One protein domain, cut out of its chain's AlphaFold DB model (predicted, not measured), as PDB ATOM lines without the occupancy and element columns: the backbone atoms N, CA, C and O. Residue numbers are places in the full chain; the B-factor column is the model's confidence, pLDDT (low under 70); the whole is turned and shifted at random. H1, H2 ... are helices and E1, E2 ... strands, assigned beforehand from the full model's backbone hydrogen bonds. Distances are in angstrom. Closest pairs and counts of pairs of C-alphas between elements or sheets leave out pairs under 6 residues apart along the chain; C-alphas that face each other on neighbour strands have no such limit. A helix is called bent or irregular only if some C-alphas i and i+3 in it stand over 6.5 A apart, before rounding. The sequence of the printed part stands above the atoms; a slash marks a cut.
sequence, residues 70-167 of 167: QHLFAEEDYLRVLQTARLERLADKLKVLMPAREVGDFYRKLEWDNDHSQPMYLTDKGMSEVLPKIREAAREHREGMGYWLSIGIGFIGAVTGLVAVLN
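Overview. This is residues 70 to 167 of the 167 residues of an uncharacterized protein of Pusillimonas sp. YR330 (UniProt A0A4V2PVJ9). What is the main picture? A small two-strand hairpin, E1 and E2, packs on helix H1 through E2, and with H1 and the first part of the long helix H2 makes a small body at one end. H2 sets off beside the hairpin, meets the last residues of H1, 90 to 94, part-way along its own length with its residues 134 to 138, and runs on as a bare arm, where residues 142 to 167 stick out. What is it made of? The printed part has 98 residues with two named helices and two named strands, in the order H1, E1, E2, H2; the sheet has the order E1 - E2, antiparallel, and the class is mostly helix. How large is its outline? It is extended, with a radius of gyration of the C-alphas of 22.3 A and spans of 76 by 27 by 19 A, a rod whose length comes from the arm of H2.

Along the chain. Where is the sheet? Strand E1 is residues 107 to 109 and begins at C-alpha 107, at (42.427, -30.304, 189.172). Strand E2 is residues 120 to 122. Where is the helix before the sheet? H1 is residues 72 to 94, 33.1 A from first to last C-alpha, and begins at C-alpha 72, at (48.464, -48.320, 181.506). Where is the longest helix? H2 is residues 124 to 166, 62.2 A from first to last C-alpha, and ends at C-alpha 166, at (82.309, -31.001, 239.542). It is neither bent nor irregular, but only just: C-alphas 129 and 132 are 6.4 A apart.

Arrangement. How do the two strands pair? E1 and E2 are antiparallel neighbours and form a hairpin, with 144 degrees between their directions. The C-alphas of Arg 108 and Tyr 121 face each other at 5.4 A; N 108 and O 121 are within hydrogen-bond range at 2.8 A, and so are N 121 and O 108 at 2.8 A. How close do the helices come to the sheet? H1 and E2 have 10 pairs of C-alphas within 8 A, the closest being those of Val 81 and Tyr 121 at 4.7 A, while H1 and E1 are near each other, with 6 pairs of C-alphas within 10 A. E1 and H2 have 1 pair of C-alphas within 8 A, those of Tyr 107 and Gly 126 at 6.6 A. How do the two helices stand to each other? H1 and H2 touch, H1 with residues 90 to 94 alone and H2 with residues 134 to 138 alone; the closest C-alphas are those of Ala 91 and Ile 134, 6.2 A apart. They run the same way at a steep tilt of 47 degrees. What do the helix backbones show? Of the O i to N i+4 pairs, 18 of 19 in H1 and 36 of 39 in H2 are within hydrogen-bond range.

Size, cuts and confidence. How far does it reach? The two C-alphas farthest apart are those of Asn 114 and Asn 167, at 76.5 A. Without residues 142 to 167, which stand free and of which 142 to 166 belong to H2, the body of 72 residues spans 43 by 24 by 19 A. How are the elements joined? The printed part has no cut and ends at residue 167, the chain's last. The link from H1 to E1, residues 95 to 106, is long, that from E1 to E2 is short, and that from E2 to H2 is tight. Where is confidence low? The mean pLDDT of the printed part is 77.2, and it is under 70 at residues 70 to 76, 111 to 118, 144 to 145, 148 and 167 of this predicted model.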
ATOM      1  N   GLN A  70      45.664 -53.051 179.431       46.66
ATOM      2  CA  GLN A  70      44.606 -52.102 179.085       46.66
ATOM      3  C   GLN A  70      44.433 -51.047 180.213       46.66
ATOM      4  O   GLN A  70      43.690 -50.083 180.071       46.66
ATOM      5  N   HIS A  71      45.201 -51.201 181.305       48.56
ATOM      6  CA  HIS A  71      45.293 -50.355 182.498       48.56
ATOM      7  C   HIS A  71      46.469 -49.358 182.517       48.56
ATOM      8  O   HIS A  71      46.599 -48.637 183.498       48.56
ATOM      9  N   LEU A  72      47.314 -49.255 181.483       46.03
ATOM     10  CA  LEU A  72      48.464 -48.320 181.506       46.03
ATOM     11  C   LEU A  72      48.047 -46.843 181.667       46.03
ATOM     12  O   LEU A  72      48.741 -46.076 182.323       46.03
ATOM     13  N   PHE A  73      46.871 -46.459 181.156       50.44
ATOM     14  CA  PHE A  73      46.289 -45.133 181.416       50.44
ATOM     15  C   PHE A  73      45.717 -45.009 182.835       50.44
ATOM     16  O   PHE A  73      45.754 -43.939 183.437       50.44
ATOM     17  N   ALA A  74      45.231 -46.118 183.394       59.53
ATOM     18  CA  ALA A  74      44.714 -46.168 184.750       59.53
ATOM     19  C   ALA A  74      45.848 -46.073 185.784       59.53
ATOM     20  O   ALA A  74      45.669 -45.433 186.811       59.53
ATOM     21  N   GLU A  75      47.026 -46.642 185.511       64.62
ATOM     22  CA  GLU A  75      48.162 -46.620 186.437       64.62
ATOM     23  C   GLU A  75      48.771 -45.221 186.583       64.62
ATOM     24  O   GLU A  75      48.917 -44.735 187.705       64.62
ATOM     25  N   GLU A  76      49.077 -44.530 185.479       69.31
ATOM     26  CA  GLU A  76      49.650 -43.177 185.541       69.31
ATOM     27  C   GLU A  76      48.703 -42.189 186.233       69.31
ATOM     28  O   GLU A  76      49.120 -41.403 187.093       69.31
ATOM     29  N   ASP A  77      47.412 -42.251 185.910       73.31
ATOM     30  CA  ASP A  77      46.434 -41.364 186.525       73.31
ATOM     31  C   ASP A  77      46.117 -41.771 187.979       73.31
ATOM     32  O   ASP A  77      45.902 -40.902 188.834       73.31
ATOM     33  N   TYR A  78      46.199 -43.060 188.325       73.25
ATOM     34  CA  TYR A  78      46.151 -43.522 189.717       73.25
ATOM     35  C   TYR A  78      47.334 -42.995 190.534       73.25
ATOM     36  O   TYR A  78      47.158 -42.481 191.646       73.25
ATOM     37  N   LEU A  79      48.547 -43.056 189.975       80.25
ATOM     38  CA  LEU A  79      49.750 -42.504 190.595       80.25
ATOM     39  C   LEU A  79      49.605 -40.997 190.827       80.25
ATOM     40  O   LEU A  79      49.989 -40.503 191.891       80.25
ATOM     41  N   ARG A  80      48.978 -40.265 189.898       79.81
ATOM     42  CA  ARG A  80      48.674 -38.834 190.063       79.81
ATOM     43  C   ARG A  80      47.678 -38.560 191.185       79.81
ATOM     44  O   ARG A  80      47.872 -37.602 191.941       79.81
ATOM     45  N   VAL A  81      46.649 -39.390 191.355       81.69
ATOM     46  CA  VAL A  81      45.725 -39.287 192.500       81.69
ATOM     47  C   VAL A  81      46.464 -39.518 193.816       81.69
ATOM     48  O   VAL A  81      46.349 -38.708 194.740       81.69
ATOM     49  N   LEU A  82      47.282 -40.569 193.899       79.75
ATOM     50  CA  LEU A  82      48.086 -40.858 195.090       79.75
ATOM     51  C   LEU A  82      49.071 -39.728 195.410       79.75
ATOM     52  O   LEU A  82      49.211 -39.319 196.568       79.75
ATOM     53  N   GLN A  83      49.738 -39.193 194.388       82.94
ATOM     54  CA  GLN A  83      50.649 -38.064 194.526       82.94
ATOM     55  C   GLN A  83      49.915 -36.814 195.017       82.94
ATOM     56  O   GLN A  83      50.407 -36.132 195.917       82.94
ATOM     57  N   THR A  84      48.722 -36.548 194.490       85.31
ATOM     58  CA  THR A  84      47.874 -35.431 194.920       85.31
ATOM     59  C   THR A  84      47.474 -35.571 196.383       85.31
ATOM     60  O   THR A  84      47.718 -34.657 197.167       85.31
ATOM     61  N   ALA A  85      46.973 -36.740 196.791       82.88
ATOM     62  CA  ALA A  85      46.611 -37.012 198.182       82.88
ATOM     63  C   ALA A  85      47.812 -36.861 199.131       82.88
ATOM     64  O   ALA A  85      47.688 -36.365 200.254       82.88
ATOM     65  N   ARG A  86      49.009 -37.263 198.687       84.44
ATOM     66  CA  ARG A  86      50.246 -37.054 199.444       84.44
ATOM     67  C   ARG A  86      50.581 -35.567 199.597       84.44
ATOM     68  O   ARG A  86      51.003 -35.166 200.681       84.44
ATOM     69  N   LEU A  87      50.429 -34.771 198.539       83.38
ATOM     70  CA  LEU A  87      50.687 -33.329 198.569       83.38
ATOM     71  C   LEU A  87      49.674 -32.587 199.445       83.38
ATOM     72  O   LEU A  87      50.092 -31.729 200.211       83.38
ATOM     73  N   GLU A  88      48.396 -32.966 199.411       83.81
ATOM     74  CA  GLU A  88      47.359 -32.411 200.294       83.81
ATOM     75  C   GLU A  88      47.716 -32.624 201.772       83.81
ATOM     76  O   GLU A  88      47.777 -31.669 202.541       83.81
ATOM     77  N   ARG A  89      48.089 -33.852 202.160       81.44
ATOM     78  CA  ARG A  89      48.532 -34.139 203.539       81.44
ATOM     79  C   ARG A  89      49.770 -33.336 203.943       81.44
ATOM     80  O   ARG A  89      49.898 -32.929 205.097       81.44
ATOM     81  N   LEU A  90      50.713 -33.145 203.018       78.56
ATOM     82  CA  LEU A  90      51.906 -32.334 203.274       78.56
ATOM     83  C   LEU A  90      51.556 -30.854 203.433       78.56
ATOM     84  O   LEU A  90      52.084 -30.214 204.340       78.56
ATOM     85  N   ALA A  91      50.662 -30.332 202.596       83.94
ATOM     86  CA  ALA A  91      50.174 -28.966 202.693       83.94
ATOM     87  C   ALA A  91      49.453 -28.729 204.028       83.94
ATOM     88  O   ALA A  91      49.771 -27.763 204.715       83.94
ATOM     89  N   ASP A  92      48.605 -29.660 204.474       82.12
ATOM     90  CA  ASP A  92      47.926 -29.588 205.777       82.12
ATOM     91  C   ASP A  92      48.900 -29.592 206.963       82.12
ATOM     92  O   ASP A  92      48.705 -28.857 207.943       82.12
ATOM     93  N   LYS A  93      49.964 -30.409 206.883       78.12
ATOM     94  CA  LYS A  93      51.026 -30.468 207.901       78.12
ATOM     95  C   LYS A  93      51.804 -29.152 207.964       78.12
ATOM     96  O   LYS A  93      52.129 -28.700 209.056       78.12
ATOM     97  N   LEU A  94      52.075 -28.544 206.810       80.94
ATOM     98  CA  LEU A  94      52.835 -27.298 206.675       80.94
ATOM     99  C   LEU A  94      51.954 -26.035 206.695       80.94
ATOM    100  O   LEU A  94      52.474 -24.938 206.524       80.94
ATOM    101  N   LYS A  95      50.635 -26.180 206.887       86.75
ATOM    102  CA  LYS A  95      49.640 -25.089 206.837       86.75
ATOM    103  C   LYS A  95      49.698 -24.260 205.547       86.75
ATOM    104  O   LYS A  95      49.422 -23.063 205.552       86.75
ATOM    105  N   VAL A  96      50.018 -24.913 204.432       86.50
ATOM    106  CA  VAL A  96      50.049 -24.311 203.096       86.50
ATOM    107  C   VAL A  96      48.659 -24.378 202.474       86.50
ATOM    108  O   VAL A  96      48.019 -25.426 202.474       86.50
ATOM    109  N   LEU A  97      48.200 -23.262 201.906       85.81
ATOM    110  CA  LEU A  97      46.919 -23.204 201.206       85.81
ATOM    111  C   LEU A  97      47.007 -23.912 199.848       85.81
ATOM    112  O   LEU A  97      47.803 -23.533 198.984       85.81
ATOM    113  N   MET A  98      46.155 -24.917 199.663       84.94
ATOM    114  CA  MET A  98      45.958 -25.591 198.381       84.94
ATOM    115  C   MET A  98      44.997 -24.792 197.487       84.94
ATOM    116  O   MET A  98      44.100 -24.118 198.002       84.94
ATOM    117  N   PRO A  99      45.149 -24.856 196.153       84.81
ATOM    118  CA  PRO A  99      44.173 -24.291 195.231       84.81
ATOM    119  C   PRO A  99      42.795 -24.936 195.434       84.81
ATOM    120  O   PRO A  99      42.685 -26.119 195.756       84.81
ATOM    121  N   ALA A 100      41.730 -24.157 195.243       82.56
ATOM    122  CA  ALA A 100      40.371 -24.669 195.363       82.56
ATOM    123  C   ALA A 100      40.080 -25.709 194.269       82.56
ATOM    124  O   ALA A 100      40.424 -25.510 193.103       82.56
ATOM    125  N   ARG A 101      39.388 -26.794 194.639       79.62
ATOM    126  CA  ARG A 101      39.018 -27.891 193.723       79.62
ATOM    127  C   ARG A 101      38.075 -27.461 192.593       79.62
ATOM    128  O   ARG A 101      37.978 -28.145 191.583       79.62
ATOM    129  N   GLU A 102      37.402 -26.325 192.758       76.44
ATOM    130  CA  GLU A 102      36.502 -25.721 191.766       76.44
ATOM    131  C   GLU A 102      37.258 -25.075 190.594       76.44
ATOM    132  O   GLU A 102      36.683 -24.828 189.535       76.44
ATOM    133  N   VAL A 103      38.561 -24.825 190.754       75.69
ATOM    134  CA  VAL A 103      39.401 -24.279 189.689       75.69
ATOM    135  C   VAL A 103      39.857 -25.428 188.790       75.69
ATOM    136  O   VAL A 103      40.882 -26.065 189.037       75.69
ATOM    137  N   GLY A 104      39.081 -25.681 187.730       71.19
ATOM    138  CA  GLY A 104      39.297 -26.787 186.783       71.19
ATOM    139  C   GLY A 104      40.663 -26.792 186.080       71.19
ATOM    140  O   GLY A 104      41.085 -27.813 185.550       71.19
ATOM    141  N   ASP A 105      41.397 -25.681 186.127       81.69
ATOM    142  CA  ASP A 105      42.765 -25.592 185.615       81.69
ATOM    143  C   ASP A 105      43.791 -26.339 186.484       81.69
ATOM    144  O   ASP A 105      44.831 -26.773 185.981       81.69
ATOM    145  N   PHE A 106      43.526 -26.470 187.787       83.56
ATOM    146  CA  PHE A 106      44.453 -27.064 188.752       83.56
ATOM    147  C   PHE A 106      44.127 -28.518 189.082       83.56
ATOM    148  O   PHE A 106      45.031 -29.246 189.482       83.56
ATOM    149  N   TYR A 107      42.881 -28.947 188.880       84.81
ATOM    150  CA  TYR A 107      42.427 -30.304 189.172       84.81
ATOM    151  C   TYR A 107      41.740 -30.938 187.967       84.81
ATOM    152  O   TYR A 107      40.932 -30.305 187.294       84.81
ATOM    153  N   ARG A 108      42.016 -32.220 187.736       82.69
ATOM    154  CA  ARG A 108      41.337 -33.055 186.744       82.69
ATOM    155  C   ARG A 108      40.704 -34.260 187.433       82.69
ATOM    156  O   ARG A 108      41.214 -34.739 188.443       82.69
ATOM    157  N   LYS A 109      39.565 -34.720 186.917       81.00
ATOM    158  CA  LYS A 109      38.886 -35.930 187.400       81.00
ATOM    159  C   LYS A 109      39.487 -37.172 186.749       81.00
ATOM    160  O   LYS A 109      39.865 -37.133 185.581       81.00
ATOM    161  N   LEU A 110      39.575 -38.249 187.522       74.06
ATOM    162  CA  LEU A 110      39.981 -39.563 187.044       74.06
ATOM    163  C   LEU A 110      38.781 -40.291 186.430       74.06
ATOM    164  O   LEU A 110      37.967 -40.843 187.166       74.06
ATOM    165  N   GLU A 111      38.690 -40.323 185.104       67.31
ATOM    166  CA  GLU A 111      37.615 -41.010 184.376       67.31
ATOM    167  C   GLU A 111      37.842 -42.533 184.366       67.31
ATOM    168  O   GLU A 111      38.317 -43.091 183.382       67.31
ATOM    169  N   TRP A 112      37.559 -43.215 185.483       61.25
ATOM    170  CA  TRP A 112      37.761 -44.673 185.592       61.25
ATOM    171  C   TRP A 112      36.518 -45.494 185.223       61.25
ATOM    172  O   TRP A 112      36.629 -46.612 184.738       61.25
ATOM    173  N   ASP A 113      35.328 -44.950 185.425       55.62
ATOM    174  CA  ASP A 113      34.045 -45.539 185.030       55.62
ATOM    175  C   ASP A 113      32.990 -44.437 185.170       55.62
ATOM    176  O   ASP A 113      33.247 -43.468 185.873       55.62
ATOM    177  N   ASN A 114      31.817 -44.555 184.556       54.22
ATOM    178  CA  ASN A 114      30.731 -43.558 184.502       54.22
ATOM    179  C   ASN A 114      30.084 -43.210 185.876       54.22
ATOM    180  O   ASN A 114      28.910 -42.852 185.955       54.22
ATOM    181  N   ASP A 115      30.830 -43.340 186.972       54.72
ATOM    182  CA  ASP A 115      30.469 -42.982 188.334       54.72
ATOM    183  C   ASP A 115      30.820 -41.512 188.638       54.72
ATOM    184  O   ASP A 115      31.869 -40.985 188.268       54.72
ATOM    185  N   HIS A 116      29.931 -40.825 189.347       53.28
ATOM    186  CA  HIS A 116      30.066 -39.414 189.696       53.28
ATOM    187  C   HIS A 116      30.991 -39.166 190.902       53.28
ATOM    188  O   HIS A 116      31.348 -38.010 191.150       53.28
ATOM    189  N   SER A 117      31.412 -40.205 191.639       57.94
ATOM    190  CA  SER A 117      32.299 -40.084 192.811       57.94
ATOM    191  C   SER A 117      33.800 -40.159 192.497       57.94
ATOM    192  O   SER A 117      34.605 -40.457 193.381       57.94
ATOM    193  N   GLN A 118      34.196 -39.915 191.248       64.38
ATOM    194  CA  GLN A 118      35.583 -40.065 190.810       64.38
ATOM    195  C   GLN A 118      36.566 -39.152 191.573       64.38
ATOM    196  O   GLN A 118      36.296 -37.956 191.756       64.38
ATOM    197  N   PRO A 119      37.737 -39.680 191.979       73.12
ATOM    198  CA  PRO A 119      38.770 -38.898 192.642       73.12
ATOM    199  C   PRO A 119      39.377 -37.850 191.693       73.12
ATOM    200  O   PRO A 119      39.532 -38.073 190.492       73.12
ATOM    201  N   MET A 120      39.732 -36.690 192.249       81.38
ATOM    202  CA  MET A 120      40.422 -35.614 191.529       81.38
ATOM    203  C   MET A 120      41.930 -35.677 191.784       81.38
ATOM    204  O   MET A 120      42.360 -35.952 192.904       81.38
ATOM    205  N   TYR A 121      42.725 -35.355 190.768       84.38
ATOM    206  CA  TYR A 121      44.174 -35.199 190.866       84.38
ATOM    207  C   TYR A 121      44.625 -33.821 190.378       84.38
ATOM    208  O   TYR A 121      43.959 -33.191 189.557       84.38
ATOM    209  N   LEU A 122      45.759 -33.341 190.889       84.88
ATOM    210  CA  LEU A 122      46.381 -32.100 190.439       84.88
ATOM    211  C   LEU A 122      46.898 -32.256 189.010       84.88
ATOM    212  O   LEU A 122      47.635 -33.191 188.699       84.88
ATOM    213  N   THR A 123      46.561 -31.297 188.156       87.75
ATOM    214  CA  THR A 123      47.179 -31.159 186.834       87.75
ATOM    215  C   THR A 123      48.636 -30.725 186.977       87.75
ATOM    216  O   THR A 123      49.054 -30.240 188.031       87.75
ATOM    217  N   ASP A 124      49.417 -30.798 185.898       84.81
ATOM    218  CA  ASP A 124      50.796 -30.286 185.896       84.81
ATOM    219  C   ASP A 124      50.870 -28.800 186.288       84.81
ATOM    220  O   ASP A 124      51.795 -28.380 186.983       84.81
ATOM    221  N   LYS A 125      49.846 -28.017 185.916       85.31
ATOM    222  CA  LYS A 125      49.680 -26.608 186.305       85.31
ATOM    223  C   LYS A 125      49.367 -26.457 187.798       85.31
ATOM    224  O   LYS A 125      49.881 -25.551 188.443       85.31
ATOM    225  N   GLY A 126      48.553 -27.348 188.366       84.69
ATOM    226  CA  GLY A 126      48.311 -27.405 189.812       84.69
ATOM    227  C   GLY A 126      49.563 -27.796 190.592       84.69
ATOM    228  O   GLY A 126      49.892 -27.182 191.605       84.69
ATOM    229  N   MET A 127      50.311 -28.776 190.089       84.75
ATOM    230  CA  MET A 127      51.558 -29.219 190.702       84.75
ATOM    231  C   MET A 127      52.633 -28.130 190.678       84.75
ATOM    232  O   MET A 127      53.303 -27.932 191.692       84.75
ATOM    233  N   SER A 128      52.798 -27.414 189.564       85.25
ATOM    234  CA  SER A 128      53.801 -26.348 189.453       85.25
ATOM    235  C   SER A 128      53.516 -25.155 190.366       85.25
ATOM    236  O   SER A 128      54.460 -24.505 190.803       85.25
ATOM    237  N   GLU A 129      52.251 -24.917 190.717       86.81
ATOM    238  CA  GLU A 129      51.829 -23.875 191.659       86.81
ATOM    239  C   GLU A 129      51.987 -24.310 193.130       86.81
ATOM    240  O   GLU A 129      52.415 -23.534 193.986       86.81
ATOM    241  N   VAL A 130      51.652 -25.564 193.445       86.25
ATOM    242  CA  VAL A 130      51.630 -26.086 194.824       86.25
ATOM    243  C   VAL A 130      53.021 -26.482 195.321       86.25
ATOM    244  O   VAL A 130      53.388 -26.191 196.462       86.25
ATOM    245  N   LEU A 131      53.823 -27.137 194.479       85.38
ATOM    246  CA  LEU A 131      55.156 -27.611 194.854       85.38
ATOM    247  C   LEU A 131      56.100 -26.516 195.375       85.38
ATOM    248  O   LEU A 131      56.757 -26.780 196.386       85.38
ATOM    249  N   PRO A 132      56.224 -25.324 194.756       85.44
ATOM    250  CA  PRO A 132      57.090 -24.277 195.288       85.44
ATOM    251  C   PRO A 132      56.610 -23.788 196.655       85.44
ATOM    252  O   PRO A 132      57.438 -23.678 197.553       85.44
ATOM    253  N   LYS A 133      55.296 -23.622 196.864       87.12
ATOM    254  CA  LYS A 133      54.723 -23.208 198.159       87.12
ATOM    255  C   LYS A 133      55.011 -24.225 199.264       87.12
ATOM    256  O   LYS A 133      55.427 -23.859 200.358       87.12
ATOM    257  N   ILE A 134      54.863 -25.517 198.961       84.25
ATOM    258  CA  ILE A 134      55.218 -26.599 199.892       84.25
ATOM    259  C   ILE A 134      56.725 -26.609 200.173       84.25
ATOM    260  O   ILE A 134      57.135 -26.806 201.314       84.25
ATOM    261  N   ARG A 135      57.568 -26.404 199.153       83.19
ATOM    262  CA  ARG A 135      59.031 -26.367 199.316       83.19
ATOM    263  C   ARG A 135      59.487 -25.179 200.155       83.19
ATOM    264  O   ARG A 135      60.384 -25.348 200.977       83.19
ATOM    265  N   GLU A 136      58.882 -24.017 199.957       84.94
ATOM    266  CA  GLU A 136      59.167 -22.801 200.711       84.94
ATOM    267  C   GLU A 136      58.755 -22.956 202.176       84.94
ATOM    268  O   GLU A 136      59.602 -22.821 203.057       84.94
ATOM    269  N   ALA A 137      57.524 -23.404 202.439       78.88
ATOM    270  CA  ALA A 137      57.060 -23.674 203.800       78.88
ATOM    271  C   ALA A 137      57.891 -24.763 204.502       78.88
ATOM    272  O   ALA A 137      58.206 -24.665 205.687       78.88
ATOM    273  N   ALA A 138      58.313 -25.801 203.771       76.12
ATOM    274  CA  ALA A 138      59.205 -26.826 204.308       76.12
ATOM    275  C   ALA A 138      60.606 -26.280 204.626       76.12
ATOM    276  O   ALA A 138      61.255 -26.765 205.554       76.12
ATOM    277  N   ARG A 139      61.095 -25.299 203.859       77.38
ATOM    278  CA  ARG A 139      62.380 -24.642 204.106       77.38
ATOM    279  C   ARG A 139      62.306 -23.750 205.341       77.38
ATOM    280  O   ARG A 139      63.167 -23.881 206.206       77.38
ATOM    281  N   GLU A 140      61.261 -22.942 205.463       77.75
ATOM    282  CA  GLU A 140      61.021 -22.099 206.639       77.75
ATOM    283  C   GLU A 140      60.944 -22.944 207.923       77.75
ATOM    284  O   GLU A 140      61.628 -22.666 208.910       77.75
ATOM    285  N   HIS A 141      60.231 -24.076 207.868       71.38
ATOM    286  CA  HIS A 141      60.184 -25.033 208.974       71.38
ATOM    287  C   HIS A 141      61.561 -25.610 209.349       71.38
ATOM    288  O   HIS A 141      61.799 -25.899 210.522       71.38
ATOM    289  N   ARG A 142      62.480 -25.791 208.390       72.75
ATOM    290  CA  ARG A 142      63.844 -26.286 208.656       72.75
ATOM    291  C   ARG A 142      64.747 -25.216 209.252       72.75
ATOM    292  O   ARG A 142      65.550 -25.537 210.124       72.75
ATOM    293  N   GLU A 143      64.625 -23.971 208.805       71.50
ATOM    294  CA  GLU A 143      65.448 -22.856 209.286       71.50
ATOM    295  C   GLU A 143      65.138 -22.539 210.755       71.50
ATOM    296  O   GLU A 143      66.057 -22.453 211.575       71.50
ATOM    297  N   GLY A 144      63.852 -22.519 211.129       68.25
ATOM    298  CA  GLY A 144      63.451 -22.411 212.535       68.25
ATOM    299  C   GLY A 144      63.966 -23.570 213.400       68.25
ATOM    300  O   GLY A 144      64.279 -23.389 214.575       68.25
ATOM    301  N   MET A 145      64.113 -24.760 212.816       61.50
ATOM    302  CA  MET A 145      64.506 -25.974 213.533       61.50
ATOM    303  C   MET A 145      66.021 -26.128 213.707       61.50
ATOM    304  O   MET A 145      66.473 -26.554 214.769       61.50
ATOM    305  N   GLY A 146      66.815 -25.737 212.705       71.50
ATOM    306  CA  GLY A 146      68.277 -25.741 212.797       71.50
ATOM    307  C   GLY A 146      68.790 -24.816 213.902       71.50
ATOM    308  O   GLY A 146      69.699 -25.184 214.649       71.50
ATOM    309  N   TYR A 147      68.136 -23.663 214.076       71.62
ATOM    310  CA  TYR A 147      68.418 -22.743 215.175       71.62
ATOM    311  C   TYR A 147      68.260 -23.431 216.543       71.62
ATOM    312  O   TYR A 147      69.183 -23.425 217.355       71.62
ATOM    313  N   TRP A 148      67.149 -24.132 216.778       64.69
ATOM    314  CA  TRP A 148      66.909 -24.795 218.063       64.69
ATOM    315  C   TRP A 148      67.765 -26.038 218.302       64.69
ATOM    316  O   TRP A 148      68.183 -26.275 219.435       64.69
ATOM    317  N   LEU A 149      68.079 -26.805 217.256       74.19
ATOM    318  CA  LEU A 149      68.958 -27.968 217.378       74.19
ATOM    319  C   LEU A 149      70.374 -27.550 217.811       74.19
ATOM    320  O   LEU A 149      70.968 -28.189 218.678       74.19
ATOM    321  N   SER A 150      70.880 -26.429 217.283       73.50
ATOM    322  CA  SER A 150      72.173 -25.873 217.707       73.50
ATOM    323  C   SER A 150      72.171 -25.387 219.163       73.50
ATOM    324  O   SER A 150      73.119 -25.665 219.898       73.50
ATOM    325  N   ILE A 151      71.079 -24.761 219.621       79.12
ATOM    326  CA  ILE A 151      70.903 -24.366 221.029       79.12
ATOM    327  C   ILE A 151      70.859 -25.598 221.943       79.12
ATOM    328  O   ILE A 151      71.535 -25.625 222.972       79.12
ATOM    329  N   GLY A 152      70.104 -26.634 221.564       76.56
ATOM    330  CA  GLY A 152      69.978 -27.864 222.349       76.56
ATOM    331  C   GLY A 152      71.313 -28.591 222.528       76.56
ATOM    332  O   GLY A 152      71.671 -28.955 223.648       76.56
ATOM    333  N   ILE A 153      72.088 -28.739 221.448       79.81
ATOM    334  CA  ILE A 153      73.423 -29.358 221.499       79.81
ATOM    335  C   ILE A 153      74.376 -28.527 222.367       79.81
ATOM    336  O   ILE A 153      75.092 -29.089 223.197       79.81
ATOM    337  N   GLY A 154      74.355 -27.197 222.225       80.31
ATOM    338  CA  GLY A 154      75.179 -26.301 223.040       80.31
ATOM    339  C   GLY A 154      74.871 -26.416 224.535       80.31
ATOM    340  O   GLY A 154      75.788 -26.485 225.353       80.31
ATOM    341  N   PHE A 155      73.590 -26.515 224.897       87.69
ATOM    342  CA  PHE A 155      73.172 -26.672 226.288       87.69
ATOM    343  C   PHE A 155      73.596 -28.023 226.878       87.69
ATOM    344  O   PHE A 155      74.159 -28.066 227.970       87.69
ATOM    345  N   ILE A 156      73.395 -29.122 226.142       83.06
ATOM    346  CA  ILE A 156      73.827 -30.462 226.576       83.06
ATOM    347  C   ILE A 156      75.348 -30.503 226.769       83.06
ATOM    348  O   ILE A 156      75.824 -31.037 227.773       83.06
ATOM    349  N   GLY A 157      76.110 -29.899 225.853       79.56
ATOM    350  CA  GLY A 157      77.564 -29.793 225.973       79.56
ATOM    351  C   GLY A 157      77.989 -29.008 227.215       79.56
ATOM    352  O   GLY A 157      78.856 -29.464 227.961       79.56
ATOM    353  N   ALA A 158      77.337 -27.874 227.488       89.38
ATOM    354  CA  ALA A 158      77.626 -27.047 228.658       89.38
ATOM    355  C   ALA A 158      77.340 -27.780 229.980       89.38
ATOM    356  O   ALA A 158      78.167 -27.748 230.890       89.38
ATOM    357  N   VAL A 159      76.207 -28.485 230.077       87.81
ATOM    358  CA  VAL A 159      75.858 -29.283 231.265       87.81
ATOM    359  C   VAL A 159      76.838 -30.442 231.456       87.81
ATOM    360  O   VAL A 159      77.322 -30.654 232.564       87.81
ATOM    361  N   THR A 160      77.178 -31.161 230.384       86.44
ATOM    362  CA  THR A 160      78.132 -32.281 230.441       86.44
ATOM    363  C   THR A 160      79.519 -31.809 230.885       86.44
ATOM    364  O   THR A 160      80.137 -32.437 231.742       86.44
ATOM    365  N   GLY A 161      79.987 -30.667 230.368       86.00
ATOM    366  CA  GLY A 161      81.243 -30.050 230.796       86.00
ATOM    367  C   GLY A 161      81.222 -29.610 232.262       86.00
ATOM    368  O   GLY A 161      82.188 -29.843 232.980       86.00
ATOM    369  N   LEU A 162      80.110 -29.037 232.737       90.62
ATOM    370  CA  LEU A 162      79.951 -28.643 234.140       90.62
ATOM    371  C   LEU A 162      80.001 -29.855 235.086       90.62
ATOM    372  O   LEU A 162      80.678 -29.803 236.110       90.62
ATOM    373  N   VAL A 163      79.320 -30.951 234.733       85.12
ATOM    374  CA  VAL A 163      79.341 -32.200 235.513       85.12
ATOM    375  C   VAL A 163      80.746 -32.798 235.553       85.12
ATOM    376  O   VAL A 163      81.168 -33.248 236.608       85.12
ATOM    377  N   ALA A 164      81.490 -32.757 234.446       84.38
ATOM    378  CA  ALA A 164      82.860 -33.270 234.392       84.38
ATOM    379  C   ALA A 164      83.862 -32.470 235.247       84.38
ATOM    380  O   ALA A 164      84.891 -33.010 235.625       84.38
ATOM    381  N   VAL A 165      83.592 -31.191 235.529       91.38
ATOM    382  CA  VAL A 165      84.441 -30.356 236.399       91.38
ATOM    383  C   VAL A 165      84.081 -30.521 237.879       91.38
ATOM    384  O   VAL A 165      84.929 -30.332 238.746       91.38
ATOM    385  N   LEU A 166      82.818 -30.838 238.176       82.94
ATOM    386  CA  LEU A 166      82.309 -31.001 239.542       82.94
ATOM    387  C   LEU A 166      82.487 -32.420 240.106       82.94
ATOM    388  O   LEU A 166      82.215 -32.619 241.290       82.94
ATOM    389  N   ASN A 167      82.901 -33.376 239.276       69.88
ATOM    390  CA  ASN A 167      83.083 -34.787 239.614       69.88
ATOM    391  C   ASN A 167      84.565 -35.158 239.515       69.88
ATOM    392  O   ASN A 167      85.073 -35.806 240.454       69.88
TER     393      ASN A 167